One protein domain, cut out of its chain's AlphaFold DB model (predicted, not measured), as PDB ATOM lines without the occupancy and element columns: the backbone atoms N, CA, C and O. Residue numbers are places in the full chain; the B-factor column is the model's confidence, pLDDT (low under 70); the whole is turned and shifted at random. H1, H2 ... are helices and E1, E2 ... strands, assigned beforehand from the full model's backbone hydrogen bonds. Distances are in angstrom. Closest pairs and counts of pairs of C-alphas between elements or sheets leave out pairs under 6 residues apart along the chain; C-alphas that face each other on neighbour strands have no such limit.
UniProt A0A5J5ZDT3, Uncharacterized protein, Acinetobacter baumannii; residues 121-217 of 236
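What this domain is: This is residues 121 to 217 of the 236 residues of an uncharacterized protein of Acinetobacter baumannii (UniProt A0A5J5ZDT3). Three helices fold back and forth into a trough, with H2 in the middle and H1 and H3 as its sides; the stretch that follows runs over the open side of the trough as two small strand pairs, E1 with E4 towards one end and E2 with E3 towards the other. A short last helix, H4, follows E4 at the end of the body where E1 and E4 lie. The printed part has 97 residues with four named helices and four named strands, in the order H1 H2 H3 E1 E2 E3 E4 H4; both two-stranded sheets are antiparallel and the class is mostly helix. The whole is compact, with a radius of gyration of the C-alphas of 13.2 A and spans of 38 by 26 by 22 A.

Where its parts are: H1, residues 121 to 137, begins at C-alpha 121 (52.567, 20.306, 43.906) and is 24.2 A long. H2, residues 144 to 156, is 18.3 A long. H3, residues 165 to 180, is 23.0 A long and begins at C-alpha 165 (54.865, 10.794, 54.397). The strands have three residues each: E1, residues 184 to 186, 6.9 A; E2, residues 193 to 195, 7.1 A; E3, residues 201 to 203, 7.0 A; E4, residues 207 to 209, 7.1 A. H4, residues 210 to 216, is 10.2 A long and ends at C-alpha 216 (21.442, 13.054, 40.345).

How they stand to each other: H1 and H2 touch as a helical hairpin, opposite ways at a steep tilt of 41 degrees; their closest C-alphas, Leu 135 and Cys 151, are 5.8 A apart. H2 and H3 touch as another, opposite ways at a shallow tilt of 17 degrees, closest at the C-alphas of Ala 156 and Ser 168, 4.3 A. H1 and H3 are apart. The closest C-alphas of H2 and E1 are those of Asn 148 and Phe 185, 6.9 A; those of H3 and E1 are Leu 178 and Ala 184, 5.6 A. E1 and E4 are antiparallel at 141 degrees, with N 185 and O 208 3.0 A apart, within hydrogen-bond range. E2 and E3 form an antiparallel hairpin at 139 degrees, with N 194 and O 202 within hydrogen-bond range at 2.8 A. The closest C-alphas of H1 and E2 are those of Val 125 and Phe 193, 7.1 A. H3 and E3 are near each other, with 6 pairs of C-alphas within 10 A. H4 touches no helix; its closest C-alpha to E1 is that of Thr 210, 5.9 A from that of Ala 184. In H1, H2 and H3 every O i to N i+4 pair is within hydrogen-bond range; in H4, 2 of 3 are.

The domain as a whole: The two C-alphas farthest apart, those of Asp 142 and Asp 198, are 40.6 A apart. The printed part has no cut and no long link. The mean pLDDT of the printed part is 95.4; one residue, 217, is under 70.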
ATOM      1  N   ASN A 121      53.879  20.701  43.373       95.75
ATOM      2  CA  ASN A 121      52.567  20.306  43.906       95.75
ATOM      3  C   ASN A 121      51.570  19.933  42.801       95.75
ATOM      4  O   ASN A 121      50.848  18.945  42.915       95.75
ATOM      5  N   ARG A 122      51.536  20.689  41.696       97.00
ATOM      6  CA  ARG A 122      50.638  20.391  40.572       97.00
ATOM      7  C   ARG A 122      50.999  19.064  39.902       97.00
ATOM      8  O   ARG A 122      50.106  18.272  39.605       97.00
ATOM      9  N   SER A 123      52.289  18.819  39.677       96.69
ATOM     10  CA  SER A 123      52.786  17.562  39.109       96.69
ATOM     11  C   SER A 123      52.466  16.370  40.008       96.69
ATOM     12  O   SER A 123      51.975  15.356  39.512       96.69
ATOM     13  N   LEU A 124      52.681  16.511  41.318       96.94
ATOM     14  CA  LEU A 124      52.360  15.492  42.314       96.94
ATOM     15  C   LEU A 124      50.862  15.156  42.306       96.94
ATOM     16  O   LEU A 124      50.488  14.003  42.109       96.94
ATOM     17  N   VAL A 125      49.996  16.166  42.405       97.31
ATOM     18  CA  VAL A 125      48.534  15.992  42.383       97.31
ATOM     19  C   VAL A 125      48.049  15.311  41.105       97.31
ATOM     20  O   VAL A 125      47.193  14.429  41.161       97.31
ATOM     21  N   ASN A 126      48.601  15.677  39.946       97.12
ATOM     22  CA  ASN A 126      48.244  15.033  38.683       97.12
ATOM     23  C   ASN A 126      48.605  13.538  38.684       97.12
ATOM     24  O   ASN A 126      47.833  12.730  38.163       97.12
ATOM     25  N   ARG A 127      49.750  13.165  39.276       96.50
ATOM     26  CA  ARG A 127      50.160  11.760  39.431       96.50
ATOM     27  C   ARG A 127      49.236  11.015  40.386       96.50
ATOM     28  O   ARG A 127      48.724   9.975  39.994       96.50
ATOM     29  N   ILE A 128      48.936  11.593  41.550       97.12
ATOM     30  CA  ILE A 128      47.989  11.048  42.538       97.12
ATOM     31  C   ILE A 128      46.624  10.777  41.885       97.12
ATOM     32  O   ILE A 128      46.135   9.650  41.897       97.12
ATOM     33  N   CYS A 129      46.038  11.777  41.219       96.81
ATOM     34  CA  CYS A 129      44.731  11.642  40.563       96.81
ATOM     35  C   CYS A 129      44.757  10.636  39.398       96.81
ATOM     36  O   CYS A 129      43.754   9.992  39.092       96.81
ATOM     37  N   LYS A 130      45.884  10.512  38.683       96.75
ATOM     38  CA  LYS A 130      46.051   9.491  37.638       96.75
ATOM     39  C   LYS A 130      46.139   8.095  38.255       96.75
ATOM     40  O   LYS A 130      45.448   7.201  37.779       96.75
ATOM     41  N   LYS A 131      46.947   7.924  39.301       96.94
ATOM     42  CA  LYS A 131      47.130   6.652  40.000       96.94
ATOM     43  C   LYS A 131      45.815   6.153  40.582       96.94
ATOM     44  O   LYS A 131      45.451   5.018  40.309       96.94
ATOM     45  N   LEU A 132      45.064   7.011  41.272       95.69
ATOM     46  CA  LEU A 132      43.758   6.651  41.823       95.69
ATOM     47  C   LEU A 132      42.782   6.164  40.744       95.69
ATOM     48  O   LEU A 132      42.110   5.157  40.935       95.69
ATOM     49  N   ARG A 133      42.727   6.842  39.588       95.06
ATOM     50  CA  ARG A 133      41.887   6.404  38.460       95.06
ATOM     51  C   ARG A 133      42.298   5.037  37.921       95.06
ATOM     52  O   ARG A 133      41.423   4.251  37.585       95.06
ATOM     53  N   ILE A 134      43.601   4.761  37.840       96.00
ATOM     54  CA  ILE A 134      44.116   3.451  37.414       96.00
ATOM     55  C   ILE A 134      43.740   2.381  38.442       96.00
ATOM     56  O   ILE A 134      43.176   1.365  38.059       96.00
ATOM     57  N   LEU A 135      43.992   2.627  39.732       95.50
ATOM     58  CA  LEU A 135      43.638   1.698  40.811       95.50
ATOM     59  C   LEU A 135      42.142   1.369  40.790       95.50
ATOM     60  O   LEU A 135      41.773   0.203  40.827       95.50
ATOM     61  N   ASN A 136      41.282   2.381  40.640       93.69
ATOM     62  CA  ASN A 136      39.838   2.169  40.586       93.69
ATOM     63  C   ASN A 136      39.411   1.407  39.317       93.69
ATOM     64  O   ASN A 136      38.613   0.482  39.405       93.69
ATOM     65  N   GLY A 137      39.956   1.771  38.150       92.56
ATOM     66  CA  GLY A 137      39.587   1.171  36.864       92.56
ATOM     67  C   GLY A 137      40.124  -0.244  36.635       92.56
ATOM     68  O   GLY A 137      39.547  -0.982  35.844       92.56
ATOM     69  N   CYS A 138      41.208  -0.626  37.312       93.88
ATOM     70  CA  CYS A 138      41.817  -1.958  37.221       93.88
ATOM     71  C   CYS A 138      41.490  -2.860  38.423       93.88
ATOM     72  O   CYS A 138      42.028  -3.960  38.515       93.88
ATOM     73  N   SER A 139      40.665  -2.399  39.364       94.06
ATOM     74  CA  SER A 139      40.308  -3.188  40.542       94.06
ATOM     75  C   SER A 139      39.348  -4.323  40.184       94.06
ATOM     76  O   SER A 139      38.402  -4.124  39.428       94.06
ATOM     77  N   PHE A 140      39.557  -5.485  40.805       94.19
ATOM     78  CA  PHE A 140      38.638  -6.628  40.757       94.19
ATOM     79  C   PHE A 140      37.588  -6.606  41.883       94.19
ATOM     80  O   PHE A 140      36.810  -7.543  42.011       94.19
ATOM     81  N   ILE A 141      37.593  -5.576  42.738       95.44
ATOM     82  CA  ILE A 141      36.636  -5.442  43.842       95.44
ATOM     83  C   ILE A 141      35.351  -4.836  43.283       95.44
ATOM     84  O   ILE A 141      35.358  -3.672  42.877       95.44
ATOM     85  N   ASP A 142      34.258  -5.597  43.285       93.38
ATOM     86  CA  ASP A 142      32.963  -5.145  42.762       93.38
ATOM     87  C   ASP A 142      32.327  -4.068  43.645       93.38
ATOM     88  O   ASP A 142      31.862  -3.035  43.138       93.38
ATOM     89  N   ASP A 143      32.364  -4.265  44.968       95.25
ATOM     90  CA  ASP A 143      31.829  -3.302  45.923       95.25
ATOM     91  C   ASP A 143      32.583  -1.969  45.824       95.25
ATOM     92  O   ASP A 143      33.792  -1.869  46.044       95.25
ATOM     93  N   ARG A 144      31.859  -0.909  45.450       93.12
ATOM     94  CA  ARG A 144      32.460   0.407  45.193       93.12
ATOM     95  C   ARG A 144      33.083   0.995  46.459       93.12
ATOM     96  O   ARG A 144      34.095   1.690  46.359       93.12
ATOM     97  N   HIS A 145      32.472   0.774  47.617       95.81
ATOM     98  CA  HIS A 145      32.922   1.364  48.870       95.81
ATOM     99  C   HIS A 145      34.227   0.706  49.340       95.81
ATOM    100  O   HIS A 145      35.216   1.403  49.579       95.81
ATOM    101  N   GLU A 146      34.273  -0.625  49.351       97.25
ATOM    102  CA  GLU A 146      35.474  -1.414  49.614       97.25
ATOM    103  C   GLU A 146      36.585  -1.084  48.612       97.25
ATOM    104  O   GLU A 146      37.714  -0.790  49.011       97.25
ATOM    105  N   ARG A 147      36.259  -1.013  47.314       97.50
ATOM    106  CA  ARG A 147      37.212  -0.612  46.272       97.50
ATOM    107  C   ARG A 147      37.830   0.751  46.565       97.50
ATOM    108  O   ARG A 147      39.043   0.906  46.443       97.50
ATOM    109  N   ASN A 148      37.023   1.739  46.949       97.25
ATOM    110  CA  ASN A 148      37.508   3.081  47.273       97.25
ATOM    111  C   ASN A 148      38.455   3.080  48.480       97.25
ATOM    112  O   ASN A 148      39.491   3.744  48.435       97.25
ATOM    113  N   ILE A 149      38.130   2.325  49.532       98.25
ATOM    114  CA  ILE A 149      38.988   2.164  50.710       98.25
ATOM    115  C   ILE A 149      40.330   1.541  50.312       98.25
ATOM    116  O   ILE A 149      41.377   2.097  50.642       98.25
ATOM    117  N   THR A 150      40.307   0.432  49.569       98.12
ATOM    118  CA  THR A 150      41.521  -0.264  49.117       98.12
ATOM    119  C   THR A 150      42.371   0.633  48.223       98.12
ATOM    120  O   THR A 150      43.569   0.766  48.450       98.12
ATOM    121  N   CYS A 151      41.756   1.358  47.284       98.00
ATOM    122  CA  CYS A 151      42.476   2.294  46.422       98.00
ATOM    123  C   CYS A 151      43.171   3.417  47.209       98.00
ATOM    124  O   CYS A 151      44.265   3.828  46.833       98.00
ATOM    125  N   LEU A 152      42.555   3.938  48.278       98.19
ATOM    126  CA  LEU A 152      43.187   4.943  49.141       98.19
ATOM    127  C   LEU A 152      44.363   4.358  49.930       98.19
ATOM    128  O   LEU A 152      45.382   5.030  50.083       98.19
ATOM    129  N   MET A 153      44.230   3.117  50.409       98.06
ATOM    130  CA  MET A 153      45.317   2.410  51.084       98.06
ATOM    131  C   MET A 153      46.494   2.183  50.130       98.06
ATOM    132  O   MET A 153      47.605   2.579  50.459       98.06
ATOM    133  N   ASP A 154      46.255   1.661  48.928       97.38
ATOM    134  CA  ASP A 154      47.297   1.450  47.914       97.38
ATOM    135  C   ASP A 154      47.960   2.764  47.489       97.38
ATOM    136  O   ASP A 154      49.178   2.840  47.331       97.38
ATOM    137  N   LEU A 155      47.164   3.825  47.332       96.69
ATOM    138  CA  LEU A 155      47.667   5.153  47.001       96.69
ATOM    139  C   LEU A 155      48.598   5.692  48.089       96.69
ATOM    140  O   LEU A 155      49.600   6.311  47.746       96.69
ATOM    141  N   ALA A 156      48.306   5.450  49.372       97.06
ATOM    142  CA  ALA A 156      49.142   5.897  50.485       97.06
ATOM    143  C   ALA A 156      50.569   5.323  50.442       97.06
ATOM    144  O   ALA A 156      51.497   5.965  50.940       97.06
ATOM    145  N   PHE A 157      50.742   4.150  49.831       95.88
ATOM    146  CA  PHE A 157      52.027   3.464  49.677       95.88
ATOM    147  C   PHE A 157      52.624   3.598  48.265       95.88
ATOM    148  O   PHE A 157      53.575   2.894  47.937       95.88
ATOM    149  N   ASP A 158      52.092   4.486  47.418       95.38
ATOM    150  CA  ASP A 158      52.646   4.721  46.084       95.38
ATOM    151  C   ASP A 158      54.030   5.391  46.162       95.38
ATOM    152  O   ASP A 158      54.239   6.332  46.931       95.38
ATOM    153  N   ASP A 159      54.966   4.954  45.314       93.75
ATOM    154  CA  ASP A 159      56.344   5.467  45.276       93.75
ATOM    155  C   ASP A 159      56.415   6.990  45.092       93.75
ATOM    156  O   ASP A 159      57.342   7.638  45.580       93.75
ATOM    157  N   HIS A 160      55.431   7.600  44.418       90.81
ATOM    158  CA  HIS A 160      55.380   9.053  44.254       90.81
ATOM    159  C   HIS A 160      55.119   9.818  45.558       90.81
ATOM    160  O   HIS A 160      55.307  11.035  45.580       90.81
ATOM    161  N   LEU A 161      54.692   9.141  46.625       94.44
ATOM    162  CA  LEU A 161      54.479   9.726  47.947       94.44
ATOM    163  C   LEU A 161      55.606   9.426  48.936       94.44
ATOM    164  O   LEU A 161      55.528   9.877  50.078       94.44
ATOM    165  N   LYS A 162      56.666   8.720  48.523       93.31
ATOM    166  CA  LYS A 162      57.782   8.343  49.407       93.31
ATOM    167  C   LYS A 162      58.393   9.543  50.140       93.31
ATOM    168  O   LYS A 162      58.680   9.453  51.330       93.31
ATOM    169  N   ASP A 163      58.512  10.676  49.451       94.12
ATOM    170  CA  ASP A 163      59.047  11.928  50.005       94.12
ATOM    171  C   ASP A 163      57.963  12.813  50.663       94.12
ATOM    172  O   ASP A 163      58.223  13.940  51.083       94.12
ATOM    173  N   HIS A 164      56.728  12.312  50.765       95.50
ATOM    174  CA  HIS A 164      55.556  13.014  51.294       95.50
ATOM    175  C   HIS A 164      54.800  12.177  52.348       95.50
ATOM    176  O   HIS A 164      53.587  11.980  52.222       95.50
ATOM    177  N   PRO A 165      55.461  11.721  53.430       95.50
ATOM    178  CA  PRO A 165      54.865  10.794  54.397       95.50
ATOM    179  C   PRO A 165      53.606  11.345  55.083       95.50
ATOM    180  O   PRO A 165      52.667  10.599  55.351       95.50
ATOM    181  N   SER A 166      53.525  12.656  55.328       96.12
ATOM    182  CA  SER A 166      52.320  13.278  55.896       96.12
ATOM    183  C   SER A 166      51.121  13.219  54.941       96.12
ATOM    184  O   SER A 166      49.982  13.056  55.386       96.12
ATOM    185  N   LEU A 167      51.366  13.308  53.629       95.94
ATOM    186  CA  LEU A 167      50.337  13.178  52.600       95.94
ATOM    187  C   LEU A 167      49.915  11.711  52.442       95.94
ATOM    188  O   LEU A 167      48.718  11.446  52.379       95.94
ATOM    189  N   SER A 168      50.854  10.760  52.488       96.88
ATOM    190  CA  SER A 168      50.539   9.324  52.585       96.88
ATOM    191  C   SER A 168      49.600   9.027  53.753       96.88
ATOM    192  O   SER A 168      48.550   8.413  53.566       96.88
ATOM    193  N   MET A 169      49.921   9.540  54.946       97.00
ATOM    194  CA  MET A 169      49.071   9.369  56.126       97.00
ATOM    195  C   MET A 169      47.670   9.950  55.925       97.00
ATOM    196  O   MET A 169      46.702   9.352  56.384       97.00
ATOM    197  N   SER A 170      47.529  11.058  55.187       97.69
ATOM    198  CA  SER A 170      46.210  11.637  54.903       97.69
ATOM    199  C   SER A 170      45.306  10.691  54.097       97.69
ATOM    200  O   SER A 170      44.115  10.596  54.392       97.69
ATOM    201  N   PHE A 171      45.850   9.909  53.157       98.25
ATOM    202  CA  PHE A 171      45.062   8.916  52.419       98.25
ATOM    203  C   PHE A 171      44.631   7.741  53.305       98.25
ATOM    204  O   PHE A 171      43.496   7.277  53.191       98.25
ATOM    205  N   LEU A 172      45.476   7.315  54.251       97.88
ATOM    206  CA  LEU A 172      45.094   6.318  55.260       97.88
ATOM    207  C   LEU A 172      44.002   6.847  56.199       97.88
ATOM    208  O   LEU A 172      43.042   6.131  56.491       97.88
ATOM    209  N   THR A 173      44.100   8.108  56.628       97.81
ATOM    210  CA  THR A 173      43.057   8.783  57.412       97.81
ATOM    211  C   THR A 173      41.737   8.837  56.638       97.81
ATOM    212  O   THR A 173      40.690   8.507  57.194       97.81
ATOM    213  N   MET A 174      41.766   9.161  55.339       98.06
ATOM    214  CA  MET A 174      40.569   9.104  54.490       98.06
ATOM    215  C   MET A 174      39.997   7.689  54.399       98.06
ATOM    216  O   MET A 174      38.791   7.516  54.552       98.06
ATOM    217  N   ALA A 175      40.836   6.668  54.202       98.06
ATOM    218  CA  ALA A 175      40.385   5.279  54.148       98.06
ATOM    219  C   ALA A 175      39.692   4.858  55.456       98.06
ATOM    220  O   ALA A 175      38.645   4.211  55.430       98.06
ATOM    221  N   LYS A 176      40.237   5.268  56.608       97.69
ATOM    222  CA  LYS A 176      39.619   5.059  57.924       97.69
ATOM    223  C   LYS A 176      38.280   5.789  58.041       97.69
ATOM    224  O   LYS A 176      37.333   5.194  58.543       97.69
ATOM    225  N   PHE A 177      38.179   7.030  57.567       97.94
ATOM    226  CA  PHE A 177      36.915   7.772  57.568       97.94
ATOM    227  C   PHE A 177      35.841   7.077  56.730       97.94
ATOM    228  O   PHE A 177      34.725   6.911  57.218       97.94
ATOM    229  N   LEU A 178      36.181   6.608  55.524       97.94
ATOM    230  CA  LEU A 178      35.264   5.835  54.679       97.94
ATOM    231  C   LEU A 178      34.793   4.563  55.396       97.94
ATOM    232  O   LEU A 178      33.595   4.330  55.457       97.94
ATOM    233  N   LYS A 179      35.689   3.805  56.044       97.19
ATOM    234  CA  LYS A 179      35.302   2.611  56.828       97.19
ATOM    235  C   LYS A 179      34.256   2.899  57.913       97.19
ATOM    236  O   LYS A 179      33.487   2.008  58.252       97.19
ATOM    237  N   GLN A 180      34.251   4.107  58.478       96.81
ATOM    238  CA  GLN A 180      33.279   4.524  59.498       96.81
ATOM    239  C   GLN A 180      32.012   5.155  58.903       96.81
ATOM    240  O   GLN A 180      31.031   5.339  59.617       96.81
ATOM    241  N   ASN A 181      32.022   5.500  57.612       96.62
ATOM    242  CA  ASN A 181      30.961   6.243  56.941       96.62
ATOM    243  C   ASN A 181      30.699   5.637  55.557       96.62
ATOM    244  O   ASN A 181      31.270   6.072  54.556       96.62
ATOM    245  N   SER A 182      29.803   4.649  55.490       94.88
ATOM    246  CA  SER A 182      29.501   3.914  54.251       94.88
ATOM    247  C   SER A 182      28.920   4.784  53.129       94.88
ATOM    248  O   SER A 182      29.068   4.445  51.958       94.88
ATOM    249  N   ASP A 183      28.309   5.927  53.462       95.88
ATOM    250  CA  ASP A 183      27.819   6.894  52.472       95.88
ATOM    251  C   ASP A 183      28.943   7.751  51.859       95.88
ATOM    252  O   ASP A 183      28.727   8.427  50.856       95.88
ATOM    253  N   ALA A 184      30.160   7.740  52.405       97.44
ATOM    254  CA  ALA A 184      31.259   8.546  51.885       97.44
ATOM    255  C   ALA A 184      31.950   7.888  50.678       97.44
ATOM    256  O   ALA A 184      32.237   6.688  50.663       97.44
ATOM    257  N   PHE A 185      32.307   8.705  49.687       96.38
ATOM    258  CA  PHE A 185      33.229   8.341  48.607       96.38
ATOM    259  C   PHE A 185      34.373   9.365  48.516       96.38
ATOM    260  O   PHE A 185      34.182  10.515  48.911       96.38
ATOM    261  N   PRO A 186      35.562   8.991  48.005       97.00
ATOM    262  CA  PRO A 186      36.678   9.919  47.881       97.00
ATOM    263  C   PRO A 186      36.465  10.847  46.680       97.00
ATOM    264  O   PRO A 186      36.355  10.376  45.548       97.00
ATOM    265  N   ASP A 187      36.472  12.162  46.903       95.81
ATOM    266  CA  ASP A 187      36.308  13.171  45.843       95.81
ATOM    267  C   ASP A 187      37.667  13.731  45.387       95.81
ATOM    268  O   ASP A 187      37.948  14.931  45.377       95.81
ATOM    269  N   LEU A 188      38.583  12.818  45.054       95.62
ATOM    270  CA  LEU A 188      39.966  13.152  44.725       95.62
ATOM    271  C   LEU A 188      40.127  13.458  43.232       95.62
ATOM    272  O   LEU A 188      40.412  12.587  42.406       95.62
ATOM    273  N   HIS A 189      40.015  14.739  42.895       94.31
ATOM    274  CA  HIS A 189      40.377  15.274  41.586       94.31
ATOM    275  C   HIS A 189      41.174  16.573  41.725       94.31
ATOM    276  O   HIS A 189      41.135  17.248  42.748       94.31
ATOM    277  N   THR A 190      41.872  16.980  40.662       94.50
ATOM    278  CA  THR A 190      42.819  18.117  40.661       94.50
ATOM    279  C   THR A 190      42.236  19.463  41.109       94.50
ATOM    280  O   THR A 190      43.002  20.384  41.401       94.50
ATOM    281  N   GLY A 191      40.906  19.594  41.113       93.50
ATOM    282  CA  GLY A 191      40.172  20.782  41.551       93.50
ATOM    283  C   GLY A 191      39.989  20.864  43.066       93.50
ATOM    284  O   GLY A 191      39.913  21.975  43.582       93.50
ATOM    285  N   ASN A 192      40.011  19.721  43.755       96.69
ATOM    286  CA  ASN A 192      39.906  19.623  45.212       96.69
ATOM    287  C   ASN A 192      41.277  19.596  45.896       96.69
ATOM    288  O   ASN A 192      41.362  19.433  47.106       96.69
ATOM    289  N   PHE A 193      42.364  19.774  45.138       97.81
ATOM    290  CA  PHE A 193      43.683  20.038  45.698       97.81
ATOM    291  C   PHE A 193      44.004  21.527  45.589       97.81
ATOM    292  O   PHE A 193      44.048  22.113  44.502       97.81
ATOM    293  N   MET A 194      44.262  22.125  46.741       97.88
ATOM    294  CA  MET A 194      44.603  23.527  46.930       97.88
ATOM    295  C   MET A 194      45.886  23.624  47.762       97.88
ATOM    296  O   MET A 194      46.497  22.612  48.098       97.88
ATOM    297  N   GLN A 195      46.329  24.835  48.078       97.75
ATOM    298  CA  GLN A 195      47.465  25.043  48.967       97.75
ATOM    299  C   GLN A 195      47.219  26.182  49.944       97.75
ATOM    300  O   GLN A 195      46.505  27.139  49.632       97.75
ATOM    301  N   ARG A 196      47.854  26.100  51.109       97.56
ATOM    302  CA  ARG A 196      48.007  27.248  52.006       97.56
ATOM    303  C   ARG A 196      49.015  28.247  51.436       97.56
ATOM    304  O   ARG A 196      49.702  27.968  50.452       97.56
ATOM    305  N   GLN A 197      49.094  29.419  52.061       95.12
ATOM    306  CA  GLN A 197      50.028  30.477  51.667       95.12
ATOM    307  C   GLN A 197      51.497  30.028  51.746       95.12
ATOM    308  O   GLN A 197      52.302  30.437  50.914       95.12
ATOM    309  N   ASP A 198      51.826  29.142  52.688       95.56
ATOM    310  CA  ASP A 198      53.160  28.547  52.856       95.56
ATOM    311  C   ASP A 198      53.490  27.438  51.832       95.56
ATOM    312  O   ASP A 198      54.582  26.875  51.856       95.56
ATOM    313  N   GLY A 199      52.564  27.112  50.922       95.56
ATOM    314  CA  GLY A 199      52.733  26.061  49.919       95.56
ATOM    315  C   GLY A 199      52.330  24.657  50.380       95.56
ATOM    316  O   GLY A 199      52.406  23.722  49.576       95.56
ATOM    317  N   THR A 200      51.852  24.487  51.618       96.25
ATOM    318  CA  THR A 200      51.330  23.204  52.108       96.25
ATOM    319  C   THR A 200      50.151  22.755  51.253       96.25
ATOM    320  O   THR A 200      49.157  23.473  51.138       96.25
ATOM    321  N   LEU A 201      50.243  21.554  50.679       97.75
ATOM    322  CA  LEU A 201      49.173  20.948  49.889       97.75
ATOM    323  C   LEU A 201      47.980  20.577  50.783       97.75
ATOM    324  O   LEU A 201      48.165  19.952  51.825       97.75
ATOM    325  N   VAL A 202      46.765  20.917  50.358       98.31
ATOM    326  CA  VAL A 202      45.519  20.642  51.088       98.31
ATOM    327  C   VAL A 202      44.492  20.009  50.154       98.31
ATOM    328  O   VAL A 202      44.256  20.509  49.054       98.31
ATOM    329  N   ILE A 203      43.864  18.927  50.604       97.88
ATOM    330  CA  ILE A 203      42.683  18.317  49.999       97.88
ATOM    331  C   ILE A 203      41.471  19.062  50.566       97.88
ATOM    332  O   ILE A 203      41.094  18.866  51.722       97.88
ATOM    333  N   SER A 204      40.918  19.988  49.781       96.19
ATOM    334  CA  SER A 204      39.927  20.946  50.265       96.19
ATOM    335  C   SER A 204      38.567  20.305  50.532       96.19
ATOM    336  O   SER A 204      37.952  20.593  51.558       96.19
ATOM    337  N   ASP A 205      38.162  19.412  49.624       95.00
ATOM    338  CA  ASP A 205      36.907  18.657  49.626       95.00
ATOM    339  C   ASP A 205      37.256  17.166  49.431       95.00
ATOM    340  O   ASP A 205      37.283  16.676  48.303       95.00
ATOM    341  N   PRO A 206      37.666  16.457  50.499       96.12
ATOM    342  CA  PRO A 206      38.262  15.123  50.379       96.12
ATOM    343  C   PRO A 206      37.247  14.020  50.073       96.12
ATOM    344  O   PRO A 206      37.606  12.994  49.493       96.12
ATOM    345  N   VAL A 207      35.993  14.208  50.472       97.38
ATOM    346  CA  VAL A 207      34.934  13.205  50.366       97.38
ATOM    347  C   VAL A 207      33.626  13.852  49.937       97.38
ATOM    348  O   VAL A 207      33.436  15.044  50.164       97.38
ATOM    349  N   GLY A 208      32.733  13.051  49.360       95.94
ATOM    350  CA  GLY A 208      31.356  13.433  49.063       95.94
ATOM    351  C   GLY A 208      30.348  12.375  49.510       95.94
ATOM    352  O   GLY A 208      30.709  11.227  49.777       95.94
ATOM    353  N   SER A 209      29.075  12.768  49.584       96.19
ATOM    354  CA  SER A 209      27.952  11.886  49.943       96.19
ATOM    355  C   SER A 209      27.434  11.103  48.730       96.19
ATOM    356  O   SER A 209      26.943  11.690  47.757       96.19
ATOM    357  N   THR A 210      27.510   9.774  48.791       94.19
ATOM    358  CA  THR A 210      27.099   8.845  47.724       94.19
ATOM    359  C   THR A 210      25.606   8.970  47.455       94.19
ATOM    360  O   THR A 210      25.202   9.177  46.313       94.19
ATOM    361  N   SER A 211      24.790   8.959  48.505       92.69
ATOM    362  CA  SER A 211      23.333   9.105  48.456       92.69
ATOM    363  C   SER A 211      22.881  10.356  47.687       92.69
ATOM    364  O   SER A 211      21.975  10.303  46.847       92.69
ATOM    365  N   ILE A 212      23.555  11.485  47.915       92.88
ATOM    366  CA  ILE A 212      23.306  12.759  47.228       92.88
ATOM    367  C   ILE A 212      23.752  12.683  45.769       92.88
ATOM    368  O   ILE A 212      23.016  13.103  44.872       92.88
ATOM    369  N   TYR A 213      24.954  12.157  45.522       90.44
ATOM    370  CA  TYR A 213      25.508  12.026  44.179       90.44
ATOM    371  C   TYR A 213      24.634  11.133  43.286       90.44
ATOM    372  O   TYR A 213      24.351  11.482  42.137       90.44
ATOM    373  N   GLU A 214      24.169  10.004  43.814       88.06
ATOM    374  CA  GLU A 214      23.386   9.017  43.075       88.06
ATOM    375  C   GLU A 214      21.974   9.505  42.759       88.06
ATOM    376  O   GLU A 214      21.467   9.201  41.681       88.06
ATOM    377  N   CYS A 215      21.367  10.359  43.593       84.56
ATOM    378  CA  CYS A 215      20.078  10.986  43.268       84.56
ATOM    379  C   CYS A 215      20.093  11.746  41.938       84.56
ATOM    380  O   CYS A 215      19.067  11.834  41.258       84.56
ATOM    381  N   CYS A 216      21.256  12.273  41.558       76.25
ATOM    382  CA  CYS A 216      21.442  13.054  40.345       76.25
ATOM    383  C   CYS A 216      22.038  12.258  39.174       76.25
ATOM    384  O   CYS A 216      21.941  12.720  38.041       76.25
ATOM    385  N   ASN A 217      22.601  11.072  39.427       68.44
ATOM    386  CA  ASN A 217      23.268  10.223  38.430       68.44
ATOM    387  C   ASN A 217      22.604   8.841  38.302       68.44
ATOM    388  O   ASN A 217      23.266   7.813  38.184       68.44
TER     389      ASN A 217